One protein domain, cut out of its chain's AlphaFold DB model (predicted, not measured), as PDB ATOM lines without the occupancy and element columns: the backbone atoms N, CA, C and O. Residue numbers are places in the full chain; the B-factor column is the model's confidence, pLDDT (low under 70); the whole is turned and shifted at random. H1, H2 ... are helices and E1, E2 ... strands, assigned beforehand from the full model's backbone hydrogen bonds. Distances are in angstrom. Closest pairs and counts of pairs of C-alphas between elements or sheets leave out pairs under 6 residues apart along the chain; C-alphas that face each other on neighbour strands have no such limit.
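AT A GLANCE: This is residues 11 to 157 of the 171 residues of an uncharacterized protein of Acetobacter aceti (UniProt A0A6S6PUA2). A small antiparallel sheet of three strands, E1, E2 and E3, packs on the last stretch of one very long helix, H1, whose residues 11 to 35 stick out as a free arm. A helical hairpin, H4 and H5, packs on H1 through H4 nearer that arm, while the short helices H2 and H3 lie by the sheet. The printed part has 147 residues, with the order H1 H2 H3 E1 E2 E3 H4 H5 and the sheet order E1 - E2 - E3; the class is mostly helix. The whole is loose, with a radius of gyration of the C-alphas of 20.6 A and spans of 78 by 37 by 24 A, and the arm makes the length.

IN THESE COORDINATES: The sheet holds E1, residues 89 to 91, E2, residues 97 to 105 and 25.0 A long, and E3, residues 108 to 115 and 21.7 A long. H1, residues 11 to 60, runs 73.8 A from C-alpha 11 at (102.779, 18.885, 67.842) to C-alpha 60 at (61.456, 79.881, 64.461). H2 is residues 62 to 66 and H3 residues 71 to 76. H4, residues 121 to 132, is 16.7 A long, and H5, residues 147 to 155, is 12.6 A long and ends with C-alpha 155 at (81.840, 54.607, 87.592).

HOW THE PARTS SIT: E1, E2 and E3 form a meander, each strand the antiparallel neighbour of the one before. In the hairpin of E1 and E2, N 98 and O 90 are 2.8 A apart; in that of E2 and E3, N 101 and O 112 are 2.8 A apart, both within hydrogen-bond range. H1 is on one face of the sheet, making two layers, at a height over the sheet of 13.7 A; its closest C-alphas to E3 are Arg 51 and Leu 113, 7.1 A apart. H3 is on the same face, over none of the strands, and only just touches H1, with 3 pairs of C-alphas within 8 A, the closest Leu 54 and Leu 74 at 6.5 A. H2 only grazes the sheet and touches H1 only at the corner, the closest C-alphas being Cys 58 and Cys 65, 5.6 A apart. H4 touches H1 at a steep tilt of 59 degrees, the same way, the closest C-alphas being Asn 40 and Gln 123, 5.8 A apart. H4 and H5 are a helical hairpin at a shallow tilt of 14 degrees, opposite ways, with Leu 121 and Cys 154 closest, their C-alphas 5.6 A apart. H1 and H5 are apart. Every O i to N i+4 pair is within hydrogen-bond range in H1, H3, H4 and H5; H2 has 0 of 1, but 2 of 2 O i to N i+3 pairs.

THE WHOLE: The C-alphas of Ile 11 and Lys 63 are the two farthest apart, at 77.6 A. Without the free residues 11 to 35, the body spans 38 by 34 by 22 A. The printed part has no cut; the links from H3 to E1 and from H4 to H5 are long. The mean pLDDT of the printed part is 70.5, and 71 residues are under 70, among them residues 100 to 157.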
ATOM      1  N   ILE A  11     102.326  17.778  66.986       79.81
ATOM      2  CA  ILE A  11     102.779  18.885  67.842       79.81
ATOM      3  C   ILE A  11     102.779  20.222  67.085       79.81
ATOM      4  O   ILE A  11     102.345  21.238  67.618       79.81
ATOM      5  N   GLU A  12     103.223  20.222  65.832       80.25
ATOM      6  CA  GLU A  12     103.287  21.405  64.970       80.25
ATOM      7  C   GLU A  12     101.877  21.912  64.627       80.25
ATOM      8  O   GLU A  12     101.611  23.110  64.682       80.25
ATOM      9  N   ALA A  13     100.933  20.994  64.384       80.81
ATOM     10  CA  ALA A  13      99.528  21.333  64.161       80.81
ATOM     11  C   ALA A  13      98.859  21.942  65.410       80.81
ATOM     12  O   ALA A  13      98.135  22.933  65.300       80.81
ATOM     13  N   LEU A  14      99.127  21.396  66.603       83.56
ATOM     14  CA  LEU A  14      98.624  21.950  67.867       83.56
ATOM     15  C   LEU A  14      99.201  23.337  68.160       83.56
ATOM     16  O   LEU A  14      98.472  24.216  68.617       83.56
ATOM     17  N   PHE A  15     100.482  23.552  67.858       86.75
ATOM     18  CA  PHE A  15     101.118  24.854  68.029       86.75
ATOM     19  C   PHE A  15     100.476  25.914  67.127       86.75
ATOM     20  O   PHE A  15     100.121  26.992  67.600       86.75
ATOM     21  N   VAL A  16     100.242  25.589  65.851       87.69
ATOM     22  CA  VAL A  16      99.574  26.495  64.903       87.69
ATOM     23  C   VAL A  16      98.137  26.800  65.338       87.69
ATOM     24  O   VAL A  16      97.732  27.960  65.313       87.69
ATOM     25  N   LEU A  17      97.374  25.801  65.791       85.50
ATOM     26  CA  LEU A  17      96.008  26.018  66.286       85.50
ATOM     27  C   LEU A  17      95.973  26.889  67.548       85.50
ATOM     28  O   LEU A  17      95.129  27.780  67.648       85.50
ATOM     29  N   GLY A  18      96.905  26.682  68.481       88.69
ATOM     30  CA  GLY A  18      97.034  27.518  69.676       88.69
ATOM     31  C   GLY A  18      97.352  28.974  69.333       88.69
ATOM     32  O   GLY A  18      96.730  29.891  69.869       88.69
ATOM     33  N   LEU A  19      98.260  29.196  68.381       89.44
ATOM     34  CA  LEU A  19      98.629  30.535  67.921       89.44
ATOM     35  C   LEU A  19      97.451  31.233  67.223       89.44
ATOM     36  O   LEU A  19      97.165  32.396  67.505       89.44
ATOM     37  N   MET A  20      96.703  30.508  66.386       90.56
ATOM     38  CA  MET A  20      95.492  31.029  65.743       90.56
ATOM     39  C   MET A  20      94.408  31.397  66.763       90.56
ATOM     40  O   MET A  20      93.796  32.455  66.633       90.56
ATOM     41  N   ALA A  21      94.199  30.589  67.807       86.88
ATOM     42  CA  ALA A  21      93.230  30.897  68.860       86.88
ATOM     43  C   ALA A  21      93.577  32.195  69.614       86.88
ATOM     44  O   ALA A  21      92.693  33.012  69.874       86.88
ATOM     45  N   ILE A  22      94.864  32.426  69.903       89.00
ATOM     46  CA  ILE A  22      95.338  33.667  70.535       89.00
ATOM     47  C   ILE A  22      95.104  34.871  69.616       89.00
ATOM     48  O   ILE A  22      94.590  35.897  70.065       89.00
ATOM     49  N   ILE A  23      95.441  34.748  68.327       88.12
ATOM     50  CA  ILE A  23      95.241  35.825  67.345       88.12
ATOM     51  C   ILE A  23      93.754  36.174  67.228       88.12
ATOM     52  O   ILE A  23      93.398  37.348  67.284       88.12
ATOM     53  N   ILE A  24      92.880  35.171  67.119       86.81
ATOM     54  CA  ILE A  24      91.429  35.382  67.038       86.81
ATOM     55  C   ILE A  24      90.916  36.078  68.306       86.81
ATOM     56  O   ILE A  24      90.163  37.046  68.203       86.81
ATOM     57  N   GLY A  25      91.361  35.641  69.490       80.44
ATOM     58  CA  GLY A  25      91.000  36.273  70.761       80.44
ATOM     59  C   GLY A  25      91.408  37.749  70.825       80.44
ATOM     60  O   GLY A  25      90.601  38.597  71.205       80.44
ATOM     61  N   LEU A  26      92.625  38.080  70.382       82.56
ATOM     62  CA  LEU A  26      93.096  39.465  70.312       82.56
ATOM     63  C   LEU A  26      92.275  40.300  69.322       82.56
ATOM     64  O   LEU A  26      91.844  41.398  69.668       82.56
ATOM     65  N   VAL A  27      92.004  39.785  68.120       81.31
ATOM     66  CA  VAL A  27      91.204  40.495  67.108       81.31
ATOM     67  C   VAL A  27      89.795  40.790  67.625       81.31
ATOM     68  O   VAL A  27      89.325  41.918  67.482       81.31
ATOM     69  N   MET A  28      89.139  39.832  68.287       74.38
ATOM     70  CA  MET A  28      87.809  40.052  68.871       74.38
ATOM     71  C   MET A  28      87.809  41.150  69.944       74.38
ATOM     72  O   MET A  28      86.869  41.943  69.997       74.38
ATOM     73  N   LEU A  29      88.862  41.246  70.764       68.50
ATOM     74  CA  LEU A  29      88.991  42.324  71.752       68.50
ATOM     75  C   LEU A  29      89.079  43.703  71.085       68.50
ATOM     76  O   LEU A  29      88.398  44.634  71.518       68.50
ATOM     77  N   PHE A  30      89.865  43.837  70.014       67.06
ATOM     78  CA  PHE A  30      89.976  45.101  69.280       67.06
ATOM     79  C   PHE A  30      88.678  45.476  68.553       67.06
ATOM     80  O   PHE A  30      88.273  46.638  68.599       67.06
ATOM     81  N   VAL A  31      87.998  44.507  67.930       67.75
ATOM     82  CA  VAL A  31      86.709  44.736  67.254       67.75
ATOM     83  C   VAL A  31      85.642  45.185  68.256       67.75
ATOM     84  O   VAL A  31      84.960  46.176  68.011       67.75
ATOM     85  N   SER A  32      85.566  44.544  69.426       61.19
ATOM     86  CA  SER A  32      84.623  44.921  70.486       61.19
ATOM     87  C   SER A  32      84.816  46.372  70.950       61.19
ATOM     88  O   SER A  32      83.851  47.129  71.070       61.19
ATOM     89  N   GLN A  33      86.065  46.815  71.132       68.12
ATOM     90  CA  GLN A  33      86.342  48.212  71.487       68.12
ATOM     91  C   GLN A  33      85.990  49.195  70.362       68.12
ATOM     92  O   GLN A  33      85.487  50.287  70.636       68.12
ATOM     93  N   ALA A  34      86.236  48.826  69.102       62.97
ATOM     94  CA  ALA A  34      85.889  49.656  67.951       62.97
ATOM     95  C   ALA A  34      84.367  49.831  67.809       62.97
ATOM     96  O   ALA A  34      83.895  50.946  67.577       62.97
ATOM     97  N   ASP A  35      83.596  48.763  68.023       70.62
ATOM     98  CA  ASP A  35      82.133  48.805  67.979       70.62
ATOM     99  C   ASP A  35      81.548  49.685  69.086       70.62
ATOM    100  O   ASP A  35      80.628  50.465  68.837       70.62
ATOM    101  N   ILE A  36      82.106  49.616  70.296       66.56
ATOM    102  CA  ILE A  36      81.704  50.477  71.413       66.56
ATOM    103  C   ILE A  36      81.944  51.954  71.075       66.56
ATOM    104  O   ILE A  36      81.036  52.778  71.207       66.56
ATOM    105  N   LYS A  37      83.137  52.294  70.570       67.94
ATOM    106  CA  LYS A  37      83.456  53.670  70.153       67.94
ATOM    107  C   LYS A  37      82.510  54.165  69.063       67.94
ATOM    108  O   LYS A  37      82.031  55.297  69.129       67.94
ATOM    109  N   ARG A  38      82.200  53.313  68.084       71.25
ATOM    110  CA  ARG A  38      81.275  53.647  66.999       71.25
ATOM    111  C   ARG A  38      79.863  53.911  67.518       71.25
ATOM    112  O   ARG A  38      79.285  54.929  67.153       71.25
ATOM    113  N   LYS A  39      79.334  53.047  68.391       73.25
ATOM    114  CA  LYS A  39      78.006  53.223  69.005       73.25
ATOM    115  C   LYS A  39      77.915  54.514  69.811       73.25
ATOM    116  O   LYS A  39      76.928  55.233  69.704       73.25
ATOM    117  N   ASN A  40      78.957  54.848  70.565       70.88
ATOM    118  CA  ASN A  40      78.973  56.078  71.347       70.88
ATOM    119  C   ASN A  40      79.086  57.334  70.475       70.88
ATOM    120  O   ASN A  40      78.412  58.327  70.733       70.88
ATOM    121  N   SER A  41      79.898  57.289  69.417       73.12
ATOM    122  CA  SER A  41      79.975  58.386  68.449       73.12
ATOM    123  C   SER A  41      78.633  58.602  67.743       73.12
ATOM    124  O   SER A  41      78.188  59.740  67.617       73.12
ATOM    125  N   GLN A  42      77.949  57.518  67.361       80.50
ATOM    126  CA  GLN A  42      76.588  57.581  66.824       80.50
ATOM    127  C   GLN A  42      75.619  58.187  67.838       80.50
ATOM    128  O   GLN A  42      74.891  59.107  67.489       80.50
ATOM    129  N   TYR A  43      75.655  57.749  69.096       78.88
ATOM    130  CA  TYR A  43      74.820  58.315  70.153       78.88
ATOM    131  C   TYR A  43      74.988  59.838  70.278       78.88
ATOM    132  O   TYR A  43      74.004  60.572  70.307       78.88
ATOM    133  N   ILE A  44      76.232  60.326  70.283       75.56
ATOM    134  CA  ILE A  44      76.527  61.763  70.345       75.56
ATOM    135  C   ILE A  44      75.980  62.502  69.117       75.56
ATOM    136  O   ILE A  44      75.388  63.572  69.253       75.56
ATOM    137  N   GLN A  45      76.143  61.936  67.919       81.75
ATOM    138  CA  GLN A  45      75.584  62.515  66.693       81.75
ATOM    139  C   GLN A  45      74.057  62.589  66.751       81.75
ATOM    140  O   GLN A  45      73.474  63.599  66.364       81.75
ATOM    141  N   GLU A  46      73.407  61.545  67.261       83.31
ATOM    142  CA  GLU A  46      71.955  61.500  67.392       83.31
ATOM    143  C   GLU A  46      71.432  62.521  68.410       83.31
ATOM    144  O   GLU A  46      70.447  63.203  68.132       83.31
ATOM    145  N   LEU A  47      72.140  62.733  69.523       78.12
ATOM    146  CA  LEU A  47      71.859  63.858  70.420       78.12
ATOM    147  C   LEU A  47      72.071  65.215  69.740       78.12
ATOM    148  O   LEU A  47      71.310  66.151  69.982       78.12
ATOM    149  N   GLY A  48      73.064  65.322  68.855       77.06
ATOM    150  CA  GLY A  48      73.289  66.503  68.023       77.06
ATOM    151  C   GLY A  48      72.094  66.843  67.124       77.06
ATOM    152  O   GLY A  48      71.759  68.015  66.976       77.06
ATOM    153  N   ILE A  49      71.396  65.837  66.587       84.25
ATOM    154  CA  ILE A  49      70.162  66.042  65.807       84.25
ATOM    155  C   ILE A  49      69.068  66.642  66.694       84.25
ATOM    156  O   ILE A  49      68.406  67.601  66.301       84.25
ATOM    157  N   ILE A  50      68.896  66.102  67.901       83.00
ATOM    158  CA  ILE A  50      67.876  66.580  68.841       83.00
ATOM    159  C   ILE A  50      68.182  68.017  69.282       83.00
ATOM    160  O   ILE A  50      67.279  68.852  69.355       83.00
ATOM    161  N   ARG A  51      69.466  68.329  69.489       76.38
ATOM    162  CA  ARG A  51      69.960  69.689  69.729       76.38
ATOM    163  C   ARG A  51      69.611  70.633  68.585       76.38
ATOM    164  O   ARG A  51      69.092  71.711  68.852       76.38
ATOM    165  N   GLN A  52      69.902  70.249  67.346       80.88
ATOM    166  CA  GLN A  52      69.638  71.113  66.200       80.88
ATOM    167  C   GLN A  52      68.140  71.395  66.057       80.88
ATOM    168  O   GLN A  52      67.751  72.544  65.905       80.88
ATOM    169  N   ALA A  53      67.289  70.379  66.218       86.06
ATOM    170  CA  ALA A  53      65.839  70.562  66.175       86.06
ATOM    171  C   ALA A  53      65.336  71.523  67.266       86.06
ATOM    172  O   ALA A  53      64.443  72.333  67.027       86.06
ATOM    173  N   LEU A  54      65.914  71.456  68.467       80.44
ATOM    174  CA  LEU A  54      65.587  72.382  69.549       80.44
ATOM    175  C   LEU A  54      66.050  73.815  69.241       80.44
ATOM    176  O   LEU A  54      65.331  74.763  69.551       80.44
ATOM    177  N   HIS A  55      67.212  73.972  68.604       78.31
ATOM    178  CA  HIS A  55      67.705  75.265  68.130       78.31
ATOM    179  C   HIS A  55      66.771  75.860  67.069       78.31
ATOM    180  O   HIS A  55      66.293  76.980  67.225       78.31
ATOM    181  N   ASP A  56      66.425  75.076  66.049       84.88
ATOM    182  CA  ASP A  56      65.531  75.490  64.966       84.88
ATOM    183  C   ASP A  56      64.133  75.861  65.497       84.88
ATOM    184  O   ASP A  56      63.496  76.805  65.015       84.88
ATOM    185  N   LEU A  57      63.653  75.168  66.538       84.75
ATOM    186  CA  LEU A  57      62.411  75.520  67.229       84.75
ATOM    187  C   LEU A  57      62.501  76.895  67.903       84.75
ATOM    188  O   LEU A  57      61.546  77.670  67.840       84.75
ATOM    189  N   CYS A  58      63.625  77.200  68.552       79.69
ATOM    190  CA  CYS A  58      63.820  78.487  69.216       79.69
ATOM    191  C   CYS A  58      63.994  79.645  68.252       79.69
ATOM    192  O   CYS A  58      63.429  80.712  68.496       79.69
ATOM    193  N   ASP A  59      64.706  79.426  67.154       81.81
ATOM    194  CA  ASP A  59      64.878  80.435  66.116       81.81
ATOM    195  C   ASP A  59      63.550  80.751  65.425       81.81
ATOM    196  O   ASP A  59      63.219  81.915  65.190       81.81
ATOM    197  N   SER A  60      62.751  79.720  65.132       83.56
ATOM    198  CA  SER A  60      61.456  79.881  64.461       83.56
ATOM    199  C   SER A  60      60.347  80.387  65.387       83.56
ATOM    200  O   SER A  60      59.446  81.100  64.939       83.56
ATOM    201  N   ASN A  61      60.389  80.044  66.677       80.25
ATOM    202  CA  ASN A  61      59.391  80.463  67.652       80.25
ATOM    203  C   ASN A  61      60.010  80.743  69.036       80.25
ATOM    204  O   ASN A  61      59.883  79.925  69.955       80.25
ATOM    205  N   PRO A  62      60.567  81.949  69.244       74.69
ATOM    206  CA  PRO A  62      61.238  82.320  70.493       74.69
ATOM    207  C   PRO A  62      60.360  82.191  71.748       74.69
ATOM    208  O   PRO A  62      60.865  81.970  72.846       74.69
ATOM    209  N   LYS A  63      59.029  82.281  71.608       73.31
ATOM    210  CA  LYS A  63      58.080  82.113  72.724       73.31
ATOM    211  C   LYS A  63      57.980  80.667  73.205       73.31
ATOM    212  O   LYS A  63      57.725  80.432  74.383       73.31
ATOM    213  N   SER A  64      58.210  79.697  72.318       71.88
ATOM    214  CA  SER A  64      58.299  78.283  72.710       71.88
ATOM    215  C   SER A  64      59.469  78.040  73.659       71.88
ATOM    216  O   SER A  64      59.431  77.110  74.457       71.88
ATOM    217  N   CYS A  65      60.465  78.924  73.617       69.56
ATOM    218  CA  CYS A  65      61.712  78.812  74.351       69.56
ATOM    219  C   CYS A  65      61.711  79.506  75.720       69.56
ATOM    220  O   CYS A  65      62.669  79.415  76.481       69.56
ATOM    221  N   SER A  66      60.597  80.138  76.088       64.62
ATOM    222  CA  SER A  66      60.344  80.596  77.457       64.62
ATOM    223  C   SER A  66      59.472  79.634  78.272       64.62
ATOM    224  O   SER A  66      59.223  79.888  79.451       64.62
ATOM    225  N   ASN A  67      58.959  78.556  77.665       62.41
ATOM    226  CA  ASN A  67      58.054  77.630  78.343       62.41
ATOM    227  C   ASN A  67      58.812  76.663  79.261       62.41
ATOM    228  O   ASN A  67      59.846  76.110  78.901       62.41
ATOM    229  N   LYS A  68      58.240  76.421  80.447       62.06
ATOM    230  CA  LYS A  68      58.785  75.519  81.476       62.06
ATOM    231  C   LYS A  68      58.771  74.038  81.060       62.06
ATOM    232  O   LYS A  68      59.453  73.237  81.687       62.06
ATOM    233  N   ASP A  69      58.008  73.691  80.022       69.75
ATOM    234  CA  ASP A  69      57.936  72.344  79.457       69.75
ATOM    235  C   ASP A  69      57.994  72.402  77.922       69.75
ATOM    236  O   ASP A  69      57.005  72.673  77.234       69.75
ATOM    237  N   MET A  70      59.199  72.222  77.381       78.12
ATOM    238  CA  MET A  70      59.454  72.289  75.942       78.12
ATOM    239  C   MET A  70      59.349  70.936  75.250       78.12
ATOM    240  O   MET A  70      59.246  70.904  74.023       78.12
ATOM    241  N   ALA A  71      59.376  69.833  76.003       80.56
ATOM    242  CA  ALA A  71      59.371  68.490  75.430       80.56
ATOM    243  C   ALA A  71      58.157  68.266  74.510       80.56
ATOM    244  O   ALA A  71      58.363  67.849  73.369       80.56
ATOM    245  N   PRO A  72      56.924  68.642  74.915       85.44
ATOM    246  CA  PRO A  72      55.748  68.514  74.059       85.44
ATOM    247  C   PRO A  72      55.831  69.385  72.816       85.44
ATOM    248  O   PRO A  72      55.528  68.928  71.717       85.44
ATOM    249  N   THR A  73      56.301  70.623  72.973       86.81
ATOM    250  CA  THR A  73      56.407  71.570  71.858       86.81
ATOM    251  C   THR A  73      57.410  71.078  70.815       86.81
ATOM    252  O   THR A  73      57.112  71.086  69.623       86.81
ATOM    253  N   LEU A  74      58.573  70.580  71.249       86.56
ATOM    254  CA  LEU A  74      59.574  70.023  70.346       86.56
ATOM    255  C   LEU A  74      59.092  68.718  69.704       86.56
ATOM    256  O   LEU A  74      59.217  68.559  68.492       86.56
ATOM    257  N   ALA A  75      58.479  67.817  70.473       88.81
ATOM    258  CA  ALA A  75      57.963  66.557  69.945       88.81
ATOM    259  C   ALA A  75      56.845  66.756  68.903       88.81
ATOM    260  O   ALA A  75      56.722  65.960  67.974       88.81
ATOM    261  N   GLN A  76      56.047  67.821  69.035       89.31
ATOM    262  CA  GLN A  76      54.957  68.160  68.112       89.31
ATOM    263  C   GLN A  76      55.390  69.069  66.951       89.31
ATOM    264  O   GLN A  76      54.636  69.231  65.995       89.31
ATOM    265  N   SER A  77      56.596  69.644  67.001       88.44
ATOM    266  CA  SER A  77      57.086  70.601  65.995       88.44
ATOM    267  C   SER A  77      57.305  70.005  64.600       88.44
ATOM    268  O   SER A  77      57.377  70.744  63.623       88.44
ATOM    269  N   GLY A  78      57.462  68.681  64.503       89.56
ATOM    270  CA  GLY A  78      57.850  68.000  63.264       89.56
ATOM    271  C   GLY A  78      59.336  68.134  62.898       89.56
ATOM    272  O   GLY A  78      59.749  67.589  61.880       89.56
ATOM    273  N   LEU A  79      60.147  68.811  63.723       90.06
ATOM    274  CA  LEU A  79      61.594  68.976  63.512       90.06
ATOM    275  C   LEU A  79      62.397  67.723  63.892       90.06
ATOM    276  O   LEU A  79      63.525  67.535  63.440       90.06
ATOM    277  N   LEU A  80      61.820  66.850  64.722       90.94
ATOM    278  CA  LEU A  80      62.441  65.599  65.142       90.94
ATOM    279  C   LEU A  80      61.966  64.414  64.289       90.94
ATOM    280  O   LEU A  80      60.761  64.245  64.088       90.94
ATOM    281  N   PRO A  81      62.881  63.517  63.878       90.88
ATOM    282  CA  PRO A  81      62.513  62.184  63.417       90.88
ATOM    283  C   PRO A  81      61.612  61.454  64.423       90.88
ATOM    284  O   PRO A  81      61.851  61.512  65.628       90.88
ATOM    285  N   GLN A  82      60.644  60.679  63.924       89.62
ATOM    286  CA  GLN A  82      59.670  59.958  64.761       89.62
ATOM    287  C   GLN A  82      60.322  59.018  65.790       89.62
ATOM    288  O   GLN A  82      59.765  58.783  66.854       89.62
ATOM    289  N   LYS A  83      61.528  58.504  65.515       91.38
ATOM    290  CA  LYS A  83      62.266  57.664  66.471       91.38
ATOM    291  C   LYS A  83      62.680  58.384  67.763       91.38
ATOM    292  O   LYS A  83      62.992  57.709  68.733       91.38
ATOM    293  N   TYR A  84      62.676  59.718  67.778       90.12
ATOM    294  CA  TYR A  84      62.986  60.532  68.958       90.12
ATOM    295  C   TYR A  84      61.738  61.158  69.583       90.12
ATOM    296  O   TYR A  84      61.851  62.052  70.421       90.12
ATOM    297  N   THR A  85      60.546  60.715  69.176       91.31
ATOM    298  CA  THR A  85      59.282  61.187  69.732       91.31
ATOM    299  C   THR A  85      58.424  60.013  70.190       91.31
ATOM    300  O   THR A  85      58.155  59.068  69.453       91.31
ATOM    301  N   TYR A  86      57.968  60.064  71.440       89.06
ATOM    302  CA  TYR A  86      57.078  59.052  72.004       89.06
ATOM    303  C   TYR A  86      56.062  59.713  72.924       89.06
ATOM    304  O   TYR A  86      56.444  60.428  73.840       89.06
ATOM    305  N   ALA A  87      54.766  59.498  72.682       87.50
ATOM    306  CA  ALA A  87      53.685  60.051  73.508       87.50
ATOM    307  C   ALA A  87      53.821  61.568  73.801       87.50
ATOM    308  O   ALA A  87      53.580  62.012  74.919       87.50
ATOM    309  N   GLN A  88      54.207  62.360  72.789       85.62
ATOM    310  CA  GLN A  88      54.471  63.809  72.906       85.62
ATOM    311  C   GLN A  88      55.644  64.168  73.836       85.62
ATOM    312  O   GLN A  88      55.738  65.288  74.319       85.62
ATOM    313  N   GLN A  89      56.547  63.229  74.081       87.56
ATOM    314  CA  GLN A  89      57.816  63.451  74.759       87.56
ATOM    315  C   GLN A  89      58.957  63.289  73.762       87.56
ATOM    316  O   GLN A  89      58.827  62.593  72.749       87.56
ATOM    317  N   VAL A  90      60.083  63.924  74.069       87.19
ATOM    318  CA  VAL A  90      61.344  63.684  73.371       87.19
ATOM    319  C   VAL A  90      61.992  62.467  74.017       87.19
ATOM    320  O   VAL A  90      62.039  62.379  75.243       87.19
ATOM    321  N   VAL A  91      62.478  61.529  73.212       87.25
ATOM    322  CA  VAL A  91      63.233  60.371  73.703       87.25
ATOM    323  C   VAL A  91      64.633  60.347  73.114       87.25
ATOM    324  O   VAL A  91      64.863  60.803  71.994       87.25
ATOM    325  N   ASP A  92      65.578  59.843  73.897       81.56
ATOM    326  CA  ASP A  92      66.947  59.617  73.462       81.56
ATOM    327  C   ASP A  92      67.029  58.409  72.497       81.56
ATOM    328  O   ASP A  92      66.056  57.666  72.325       81.56
ATOM    329  N   PRO A  93      68.188  58.172  71.862       82.69
ATOM    330  CA  PRO A  93      68.437  56.989  71.028       82.69
ATOM    331  C   PRO A  93      68.145  55.620  71.662       82.69
ATOM    332  O   PRO A  93      68.035  54.625  70.947       82.69
ATOM    333  N   TYR A  94      68.051  55.545  72.990       77.69
ATOM    334  CA  TYR A  94      67.762  54.328  73.747       77.69
ATOM    335  C   TYR A  94      66.297  54.254  74.215       77.69
ATOM    336  O   TYR A  94      65.902  53.264  74.830       77.69
ATOM    337  N   GLY A  95      65.478  55.262  73.901       79.38
ATOM    338  CA  GLY A  95      64.060  55.329  74.249       79.38
ATOM    339  C   GLY A  95      63.765  55.927  75.627       79.38
ATOM    340  O   GLY A  95      62.609  55.919  76.051       79.38
ATOM    341  N   SER A  96      64.763  56.460  76.333       80.25
ATOM    342  CA  SER A  96      64.539  57.178  77.590       80.25
ATOM    343  C   SER A  96      64.007  58.578  77.329       80.25
ATOM    344  O   SER A  96      64.482  59.281  76.442       80.25
ATOM    345  N   THR A  97      63.039  59.011  78.134       78.81
ATOM    346  CA  THR A  97      62.489  60.367  78.051       78.81
ATOM    347  C   THR A  97      63.549  61.417  78.366       78.81
ATOM    348  O   THR A  97      64.338  61.259  79.299       78.81
ATOM    349  N   MET A  98      63.523  62.508  77.610       74.31
ATOM    350  CA  MET A  98      64.351  63.689  77.802       74.31
ATOM    351  C   MET A  98      63.467  64.922  77.964       74.31
ATOM    352  O   MET A  98      62.462  65.079  77.271       74.31
ATOM    353  N   SER A  99      63.882  65.830  78.842       72.50
ATOM    354  CA  SER A  99      63.207  67.107  79.064       72.50
ATOM    355  C   SER A  99      64.118  68.242  78.598       72.50
ATOM    356  O   SER A  99      65.070  68.578  79.291       72.50
ATOM    357  N   PRO A 100      63.889  68.860  77.432       66.12
ATOM    358  CA  PRO A 100      64.595  70.085  77.090       66.12
ATOM    359  C   PRO A 100      64.174  71.213  78.043       66.12
ATOM    360  O   PRO A 100      62.985  71.413  78.293       66.12
ATOM    361  N   ILE A 101      65.150  71.948  78.576       63.19
ATOM    362  CA  ILE A 101      64.952  73.133  79.417       63.19
ATOM    363  C   ILE A 101      65.777  74.278  78.830       63.19
ATOM    364  O   ILE A 101      66.835  74.081  78.245       63.19
ATOM    365  N   ILE A 102      65.328  75.516  78.980       59.25
ATOM    366  CA  ILE A 102      66.139  76.670  78.589       59.25
ATOM    367  C   ILE A 102      66.646  77.366  79.832       59.25
ATOM    368  O   ILE A 102      65.887  77.753  80.718       59.25
ATOM    369  N   VAL A 103      67.965  77.506  79.887       55.91
ATOM    370  CA  VAL A 103      68.669  78.253  80.918       55.91
ATOM    371  C   VAL A 103      68.967  79.622  80.334       55.91
ATOM    372  O   VAL A 103      70.042  79.869  79.801       55.91
ATOM    373  N   ILE A 104      68.003  80.535  80.423       54.78
ATOM    374  CA  ILE A 104      68.216  81.914  79.980       54.78
ATOM    375  C   ILE A 104      69.228  82.564  80.935       54.78
ATOM    376  O   ILE A 104      68.872  82.970  82.041       54.78
ATOM    377  N   SER A 105      70.499  82.653  80.534       52.88
ATOM    378  CA  SER A 105      71.455  83.525  81.220       52.88
ATOM    379  C   SER A 105      71.277  84.953  80.704       52.88
ATOM    380  O   SER A 105      71.026  85.160  79.515       52.88
ATOM    381  N   SER A 106      71.410  85.944  81.588       47.44
ATOM    382  CA  SER A 106      71.173  87.364  81.288       47.44
ATOM    383  C   SER A 106      72.026  87.923  80.143       47.44
ATOM    384  O   SER A 106      71.680  88.962  79.592       47.44
ATOM    385  N   ASN A 107      73.117  87.239  79.775       50.75
ATOM    386  CA  ASN A 107      74.071  87.705  78.769       50.75
ATOM    387  C   ASN A 107      74.120  86.810  77.516       50.75
ATOM    388  O   ASN A 107      74.633  87.244  76.487       50.75
ATOM    389  N   SER A 108      73.614  85.570  77.577       55.00
ATOM    390  CA  SER A 108      73.563  84.618  76.449       55.00
ATOM    391  C   SER A 108      72.533  83.504  76.756       55.00
ATOM    392  O   SER A 108      72.744  82.727  77.694       55.00
ATOM    393  N   PRO A 109      71.386  83.429  76.062       55.78
ATOM    394  CA  PRO A 109      70.196  82.716  76.561       55.78
ATOM    395  C   PRO A 109      70.180  81.166  76.430       55.78
ATOM    396  O   PRO A 109      69.411  80.685  75.625       55.78
ATOM    397  N   SER A 110      70.964  80.355  77.174       58.84
ATOM    398  CA  SER A 110      71.318  78.938  76.820       58.84
ATOM    399  C   SER A 110      70.156  77.994  76.570       58.84
ATOM    400  O   SER A 110      69.297  77.818  77.430       58.84
ATOM    401  N   VAL A 111      70.229  77.226  75.483       56.47
ATOM    402  CA  VAL A 111      69.345  76.079  75.273       56.47
ATOM    403  C   VAL A 111      69.989  74.822  75.858       56.47
ATOM    404  O   VAL A 111      71.108  74.478  75.508       56.47
ATOM    405  N   THR A 112      69.314  74.149  76.789       59.16
ATOM    406  CA  THR A 112      69.877  73.049  77.589       59.16
ATOM    407  C   THR A 112      69.020  71.794  77.424       59.16
ATOM    408  O   THR A 112      67.898  71.710  77.913       59.16
ATOM    409  N   LEU A 113      69.513  70.768  76.743       60.88
ATOM    410  CA  LEU A 113      68.825  69.471  76.775       60.88
ATOM    411  C   LEU A 113      69.058  68.828  78.144       60.88
ATOM    412  O   LEU A 113      70.126  68.966  78.710       60.88
ATOM    413  N   ILE A 114      68.077  68.163  78.742       56.78
ATOM    414  CA  ILE A 114      68.296  67.413  79.987       56.78
ATOM    415  C   ILE A 114      67.910  65.980  79.687       56.78
ATOM    416  O   ILE A 114      66.735  65.669  79.479       56.78
ATOM    417  N   ALA A 115      68.921  65.119  79.613       57.53
ATOM    418  CA  ALA A 115      68.705  63.693  79.475       57.53
ATOM    419  C   ALA A 115      68.565  63.094  80.874       57.53
ATOM    420  O   ALA A 115      69.432  63.240  81.736       57.53
ATOM    421  N   SER A 116      67.450  62.416  81.116       51.00
ATOM    422  CA  SER A 116      67.148  61.893  82.446       51.00
ATOM    423  C   SER A 116      67.989  60.665  82.818       51.00
ATOM    424  O   SER A 116      68.003  60.303  83.992       51.00
ATOM    425  N   TYR A 117      68.685  60.030  81.861       58.84
ATOM    426  CA  TYR A 117      69.368  58.751  82.081       58.84
ATOM    427  C   TYR A 117      70.677  58.593  81.296       58.84
ATOM    428  O   TYR A 117      70.755  58.884  80.106       58.84
ATOM    429  N   ILE A 118      71.690  58.053  81.981       63.81
ATOM    430  CA  ILE A 118      72.884  57.448  81.382       63.81
ATOM    431  C   ILE A 118      72.700  55.931  81.466       63.81
ATOM    432  O   ILE A 118      72.503  55.378  82.546       63.81
ATOM    433  N   HIS A 119      72.773  55.252  80.326       66.06
ATOM    434  CA  HIS A 119      72.462  53.829  80.193       66.06
ATOM    435  C   HIS A 119      73.635  52.921  80.544       66.06
ATOM    436  O   HIS A 119      73.432  51.777  80.943       66.06
ATOM    437  N   ASN A 120      74.872  53.393  80.373       68.19
ATOM    438  CA  ASN A 120      76.067  52.635  80.733       68.19
ATOM    439  C   ASN A 120      77.307  53.529  80.901       68.19
ATOM    440  O   ASN A 120      77.372  54.654  80.407       68.19
ATOM    441  N   LEU A 121      78.334  52.983  81.561       67.56
ATOM    442  CA  LEU A 121      79.616  53.660  81.790       67.56
ATOM    443  C   LEU A 121      80.302  54.100  80.485       67.56
ATOM    444  O   LEU A 121      80.934  55.151  80.441       67.56
ATOM    445  N   SER A 122      80.181  53.310  79.415       68.06
ATOM    446  CA  SER A 122      80.839  53.618  78.146       68.06
ATOM    447  C   SER A 122      80.275  54.878  77.489       68.06
ATOM    448  O   SER A 122      81.034  55.718  77.012       68.06
ATOM    449  N   GLN A 123      78.953  55.029  77.527       68.31
ATOM    450  CA  GLN A 123      78.245  56.209  77.062       68.31
ATOM    451  C   GLN A 123      78.675  57.447  77.848       68.31
ATOM    452  O   GLN A 123      78.978  58.466  77.236       68.31
ATOM    453  N   CYS A 124      78.762  57.349  79.179       69.94
ATOM    454  CA  CYS A 124      79.248  58.473  79.973       69.94
ATOM    455  C   CYS A 124      80.688  58.863  79.619       69.94
ATOM    456  O   CYS A 124      80.972  60.042  79.430       69.94
ATOM    457  N   ASN A 125      81.593  57.891  79.479       67.81
ATOM    458  CA  ASN A 125      82.978  58.195  79.120       67.81
ATOM    459  C   ASN A 125      83.066  58.896  77.757       67.81
ATOM    460  O   ASN A 125      83.833  59.838  77.602       67.81
ATOM    461  N   ALA A 126      82.265  58.474  76.778       68.31
ATOM    462  CA  ALA A 126      82.261  59.102  75.460       68.31
ATOM    463  C   ALA A 126      81.660  60.511  75.464       68.31
ATOM    464  O   ALA A 126      82.153  61.397  74.770       68.31
ATOM    465  N   ILE A 127      80.607  60.715  76.256       67.19
ATOM    466  CA  ILE A 127      80.054  62.036  76.545       67.19
ATOM    467  C   ILE A 127      81.160  62.945  77.097       67.19
ATOM    468  O   ILE A 127      81.391  64.016  76.547       67.19
ATOM    469  N   PHE A 128      81.883  62.484  78.119       65.00
ATOM    470  CA  PHE A 128      82.958  63.234  78.764       65.00
ATOM    471  C   PHE A 128      84.123  63.553  77.814       65.00
ATOM    472  O   PHE A 128      84.596  64.689  77.755       65.00
ATOM    473  N   GLU A 129      84.575  62.565  77.036       63.16
ATOM    474  CA  GLU A 129      85.610  62.763  76.017       63.16
ATOM    475  C   GLU A 129      85.198  63.849  75.017       63.16
ATOM    476  O   GLU A 129      86.010  64.713  74.691       63.16
ATOM    477  N   TYR A 130      83.935  63.876  74.590       63.81
ATOM    478  CA  TYR A 130      83.435  64.936  73.720       63.81
ATOM    479  C   TYR A 130      83.520  66.324  74.372       63.81
ATOM    480  O   TYR A 130      83.981  67.268  73.731       63.81
ATOM    481  N   GLU A 131      83.172  66.459  75.653       59.31
ATOM    482  CA  GLU A 131      83.277  67.741  76.371       59.31
ATOM    483  C   GLU A 131      84.706  68.271  76.442       59.31
ATOM    484  O   GLU A 131      84.953  69.460  76.231       59.31
ATOM    485  N   SER A 132      85.660  67.369  76.684       52.00
ATOM    486  CA  SER A 132      87.083  67.707  76.756       52.00
ATOM    487  C   SER A 132      87.652  68.251  75.438       52.00
ATOM    488  O   SER A 132      88.695  68.902  75.450       52.00
ATOM    489  N   THR A 133      86.950  68.062  74.310       54.41
ATOM    490  CA  THR A 133      87.320  68.646  73.008       54.41
ATOM    491  C   THR A 133      86.842  70.092  72.816       54.41
ATOM    492  O   THR A 133      87.039  70.670  71.749       54.41
ATOM    493  N   GLY A 134      86.245  70.706  73.845       48.50
ATOM    494  CA  GLY A 134      85.816  72.108  73.837       48.50
ATOM    495  C   GLY A 134      84.378  72.329  73.363       48.50
ATOM    496  O   GLY A 134      83.926  73.470  73.312       48.50
ATOM    497  N   GLN A 135      83.640  71.261  73.053       51.44
ATOM    498  CA  GLN A 135      82.202  71.326  72.813       51.44
ATOM    499  C   GLN A 135      81.467  70.853  74.062       51.44
ATOM    500  O   GLN A 135      81.380  69.657  74.324       51.44
ATOM    501  N   THR A 136      80.938  71.787  74.851       49.69
ATOM    502  CA  THR A 136      80.131  71.438  76.024       49.69
ATOM    503  C   THR A 136      78.839  70.800  75.531       49.69
ATOM    504  O   THR A 136      78.023  71.478  74.910       49.69
ATOM    505  N   LEU A 137      78.684  69.494  75.744       47.31
ATOM    506  CA  LEU A 137      77.410  68.809  75.542       47.31
ATOM    507  C   LEU A 137      76.680  68.602  76.861       47.31
ATOM    508  O   LEU A 137      75.484  68.397  76.810       47.31
ATOM    509  N   TRP A 138      77.339  68.628  78.019       47.03
ATOM    510  CA  TRP A 138      76.747  68.257  79.298       47.03
ATOM    511  C   TRP A 138      77.124  69.242  80.406       47.03
ATOM    512  O   TRP A 138      78.096  69.987  80.359       47.03
ATOM    513  N   LYS A 139      76.278  69.321  81.428       47.16
ATOM    514  CA  LYS A 139      76.630  70.007  82.665       47.16
ATOM    515  C   LYS A 139      75.812  69.404  83.784       47.16
ATOM    516  O   LYS A 139      74.651  69.764  83.981       47.16
ATOM    517  N   MET A 140      76.430  68.481  84.511       43.53
ATOM    518  CA  MET A 140      75.826  67.964  85.729       43.53
ATOM    519  C   MET A 140      75.448  69.155  86.639       43.53
ATOM    520  O   MET A 140      76.097  70.209  86.634       43.53
ATOM    521  N   THR A 141      74.310  69.046  87.322       39.69
ATOM    522  CA  THR A 141      73.808  70.096  88.219       39.69
ATOM    523  C   THR A 141      73.855  69.585  89.643       39.69
ATOM    524  O   THR A 141      72.893  69.041  90.179       39.69
ATOM    525  N   GLY A 142      74.998  69.825  90.263       38.47
ATOM    526  CA  GLY A 142      75.228  69.736  91.691       38.47
ATOM    527  C   GLY A 142      76.293  70.757  92.077       38.47
ATOM    528  O   GLY A 142      77.274  70.963  91.365       38.47
ATOM    529  N   ASN A 143      76.100  71.449  93.198       35.00
ATOM    530  CA  ASN A 143      77.070  72.426  93.694       35.00
ATOM    531  C   ASN A 143      78.426  71.710  93.905       35.00
ATOM    532  O   ASN A 143      78.532  70.866  94.794       35.00
ATOM    533  N   ASN A 144      79.439  72.043  93.094       40.78
ATOM    534  CA  ASN A 144      80.812  71.494  93.076       40.78
ATOM    535  C   ASN A 144      81.037  70.205  92.262       40.78
ATOM    536  O   ASN A 144      81.517  69.204  92.801       40.78
ATOM    537  N   GLU A 145      80.765  70.226  90.961       49.97
ATOM    538  CA  GLU A 145      81.090  69.112  90.063       49.97
ATOM    539  C   GLU A 145      82.324  69.434  89.216       49.97
ATOM    540  O   GLU A 145      82.301  70.264  88.310       49.97
ATOM    541  N   THR A 146      83.439  68.793  89.566       51.03
ATOM    542  CA  THR A 146      84.659  68.755  88.757       51.03
ATOM    543  C   THR A 146      84.586  67.585  87.767       51.03
ATOM    544  O   THR A 146      83.879  66.609  88.040       51.03
ATOM    545  N   PRO A 147      85.348  67.623  86.656       49.22
ATOM    546  CA  PRO A 147      85.518  66.495  85.732       49.22
ATOM    547  C   PRO A 147      85.723  65.133  86.423       49.22
ATOM    548  O   PRO A 147      85.161  64.122  86.006       49.22
ATOM    549  N   ASP A 148      86.455  65.119  87.538       52.59
ATOM    550  CA  ASP A 148      86.722  63.913  88.325       52.59
ATOM    551  C   ASP A 148      85.469  63.351  89.016       52.59
ATOM    552  O   ASP A 148      85.271  62.136  89.027       52.59
ATOM    553  N   ARG A 149      84.576  64.209  89.535       55.09
ATOM    554  CA  ARG A 149      83.322  63.774  90.180       55.09
ATOM    555  C   ARG A 149      82.294  63.265  89.174       55.09
ATOM    556  O   ARG A 149      81.544  62.349  89.493       55.09
ATOM    557  N   ILE A 150      82.292  63.816  87.962       54.88
ATOM    558  CA  ILE A 150      81.485  63.338  86.825       54.88
ATOM    559  C   ILE A 150      81.933  61.916  86.452       54.88
ATOM    560  O   ILE A 150      81.119  60.996  86.364       54.88
ATOM    561  N   MET A 151      83.245  61.708  86.321       53.94
ATOM    562  CA  MET A 151      83.832  60.396  86.044       53.94
ATOM    563  C   MET A 151      83.557  59.386  87.172       53.94
ATOM    564  O   MET A 151      83.328  58.202  86.916       53.94
ATOM    565  N   GLU A 152      83.558  59.838  88.426       56.50
ATOM    566  CA  GLU A 152      83.234  59.025  89.601       56.50
ATOM    567  C   GLU A 152      81.738  58.661  89.672       56.50
ATOM    568  O   GLU A 152      81.409  57.500  89.926       56.50
ATOM    569  N   ALA A 153      80.836  59.591  89.334       56.06
ATOM    570  CA  ALA A 153      79.398  59.334  89.199       56.06
ATOM    571  C   ALA A 153      79.096  58.305  88.098       56.06
ATOM    572  O   ALA A 153      78.215  57.459  88.239       56.06
ATOM    573  N   CYS A 154      79.870  58.315  87.016       56.84
ATOM    574  CA  CYS A 154      79.698  57.349  85.938       56.84
ATOM    575  C   CYS A 154      80.222  55.953  86.278       56.84
ATOM    576  O   CYS A 154      79.619  54.947  85.886       56.84
ATOM    577  N   LYS A 155      81.304  55.871  87.060       52.72
ATOM    578  CA  LYS A 155      81.840  54.607  87.592       52.72
ATOM    579  C   LYS A 155      80.910  53.951  88.616       52.72
ATOM    580  O   LYS A 155      80.939  52.729  88.737       52.72
ATOM    581  N   SER A 156      80.059  54.714  89.303       51.94
ATOM    582  CA  SER A 156      79.102  54.201  90.295       51.94
ATOM    583  C   SER A 156      77.727  53.852  89.707       51.94
ATOM    584  O   SER A 156      76.729  53.890  90.417       51.94
ATOM    585  N   THR A 157      77.649  53.452  88.433       47.78
ATOM    586  CA  THR A 157      76.409  53.210  87.655       47.78
ATOM    587  C   THR A 157      75.397  52.217  88.269       47.78
ATOM    588  O   THR A 157      74.282  52.108  87.769       47.78
TER     589      THR A 157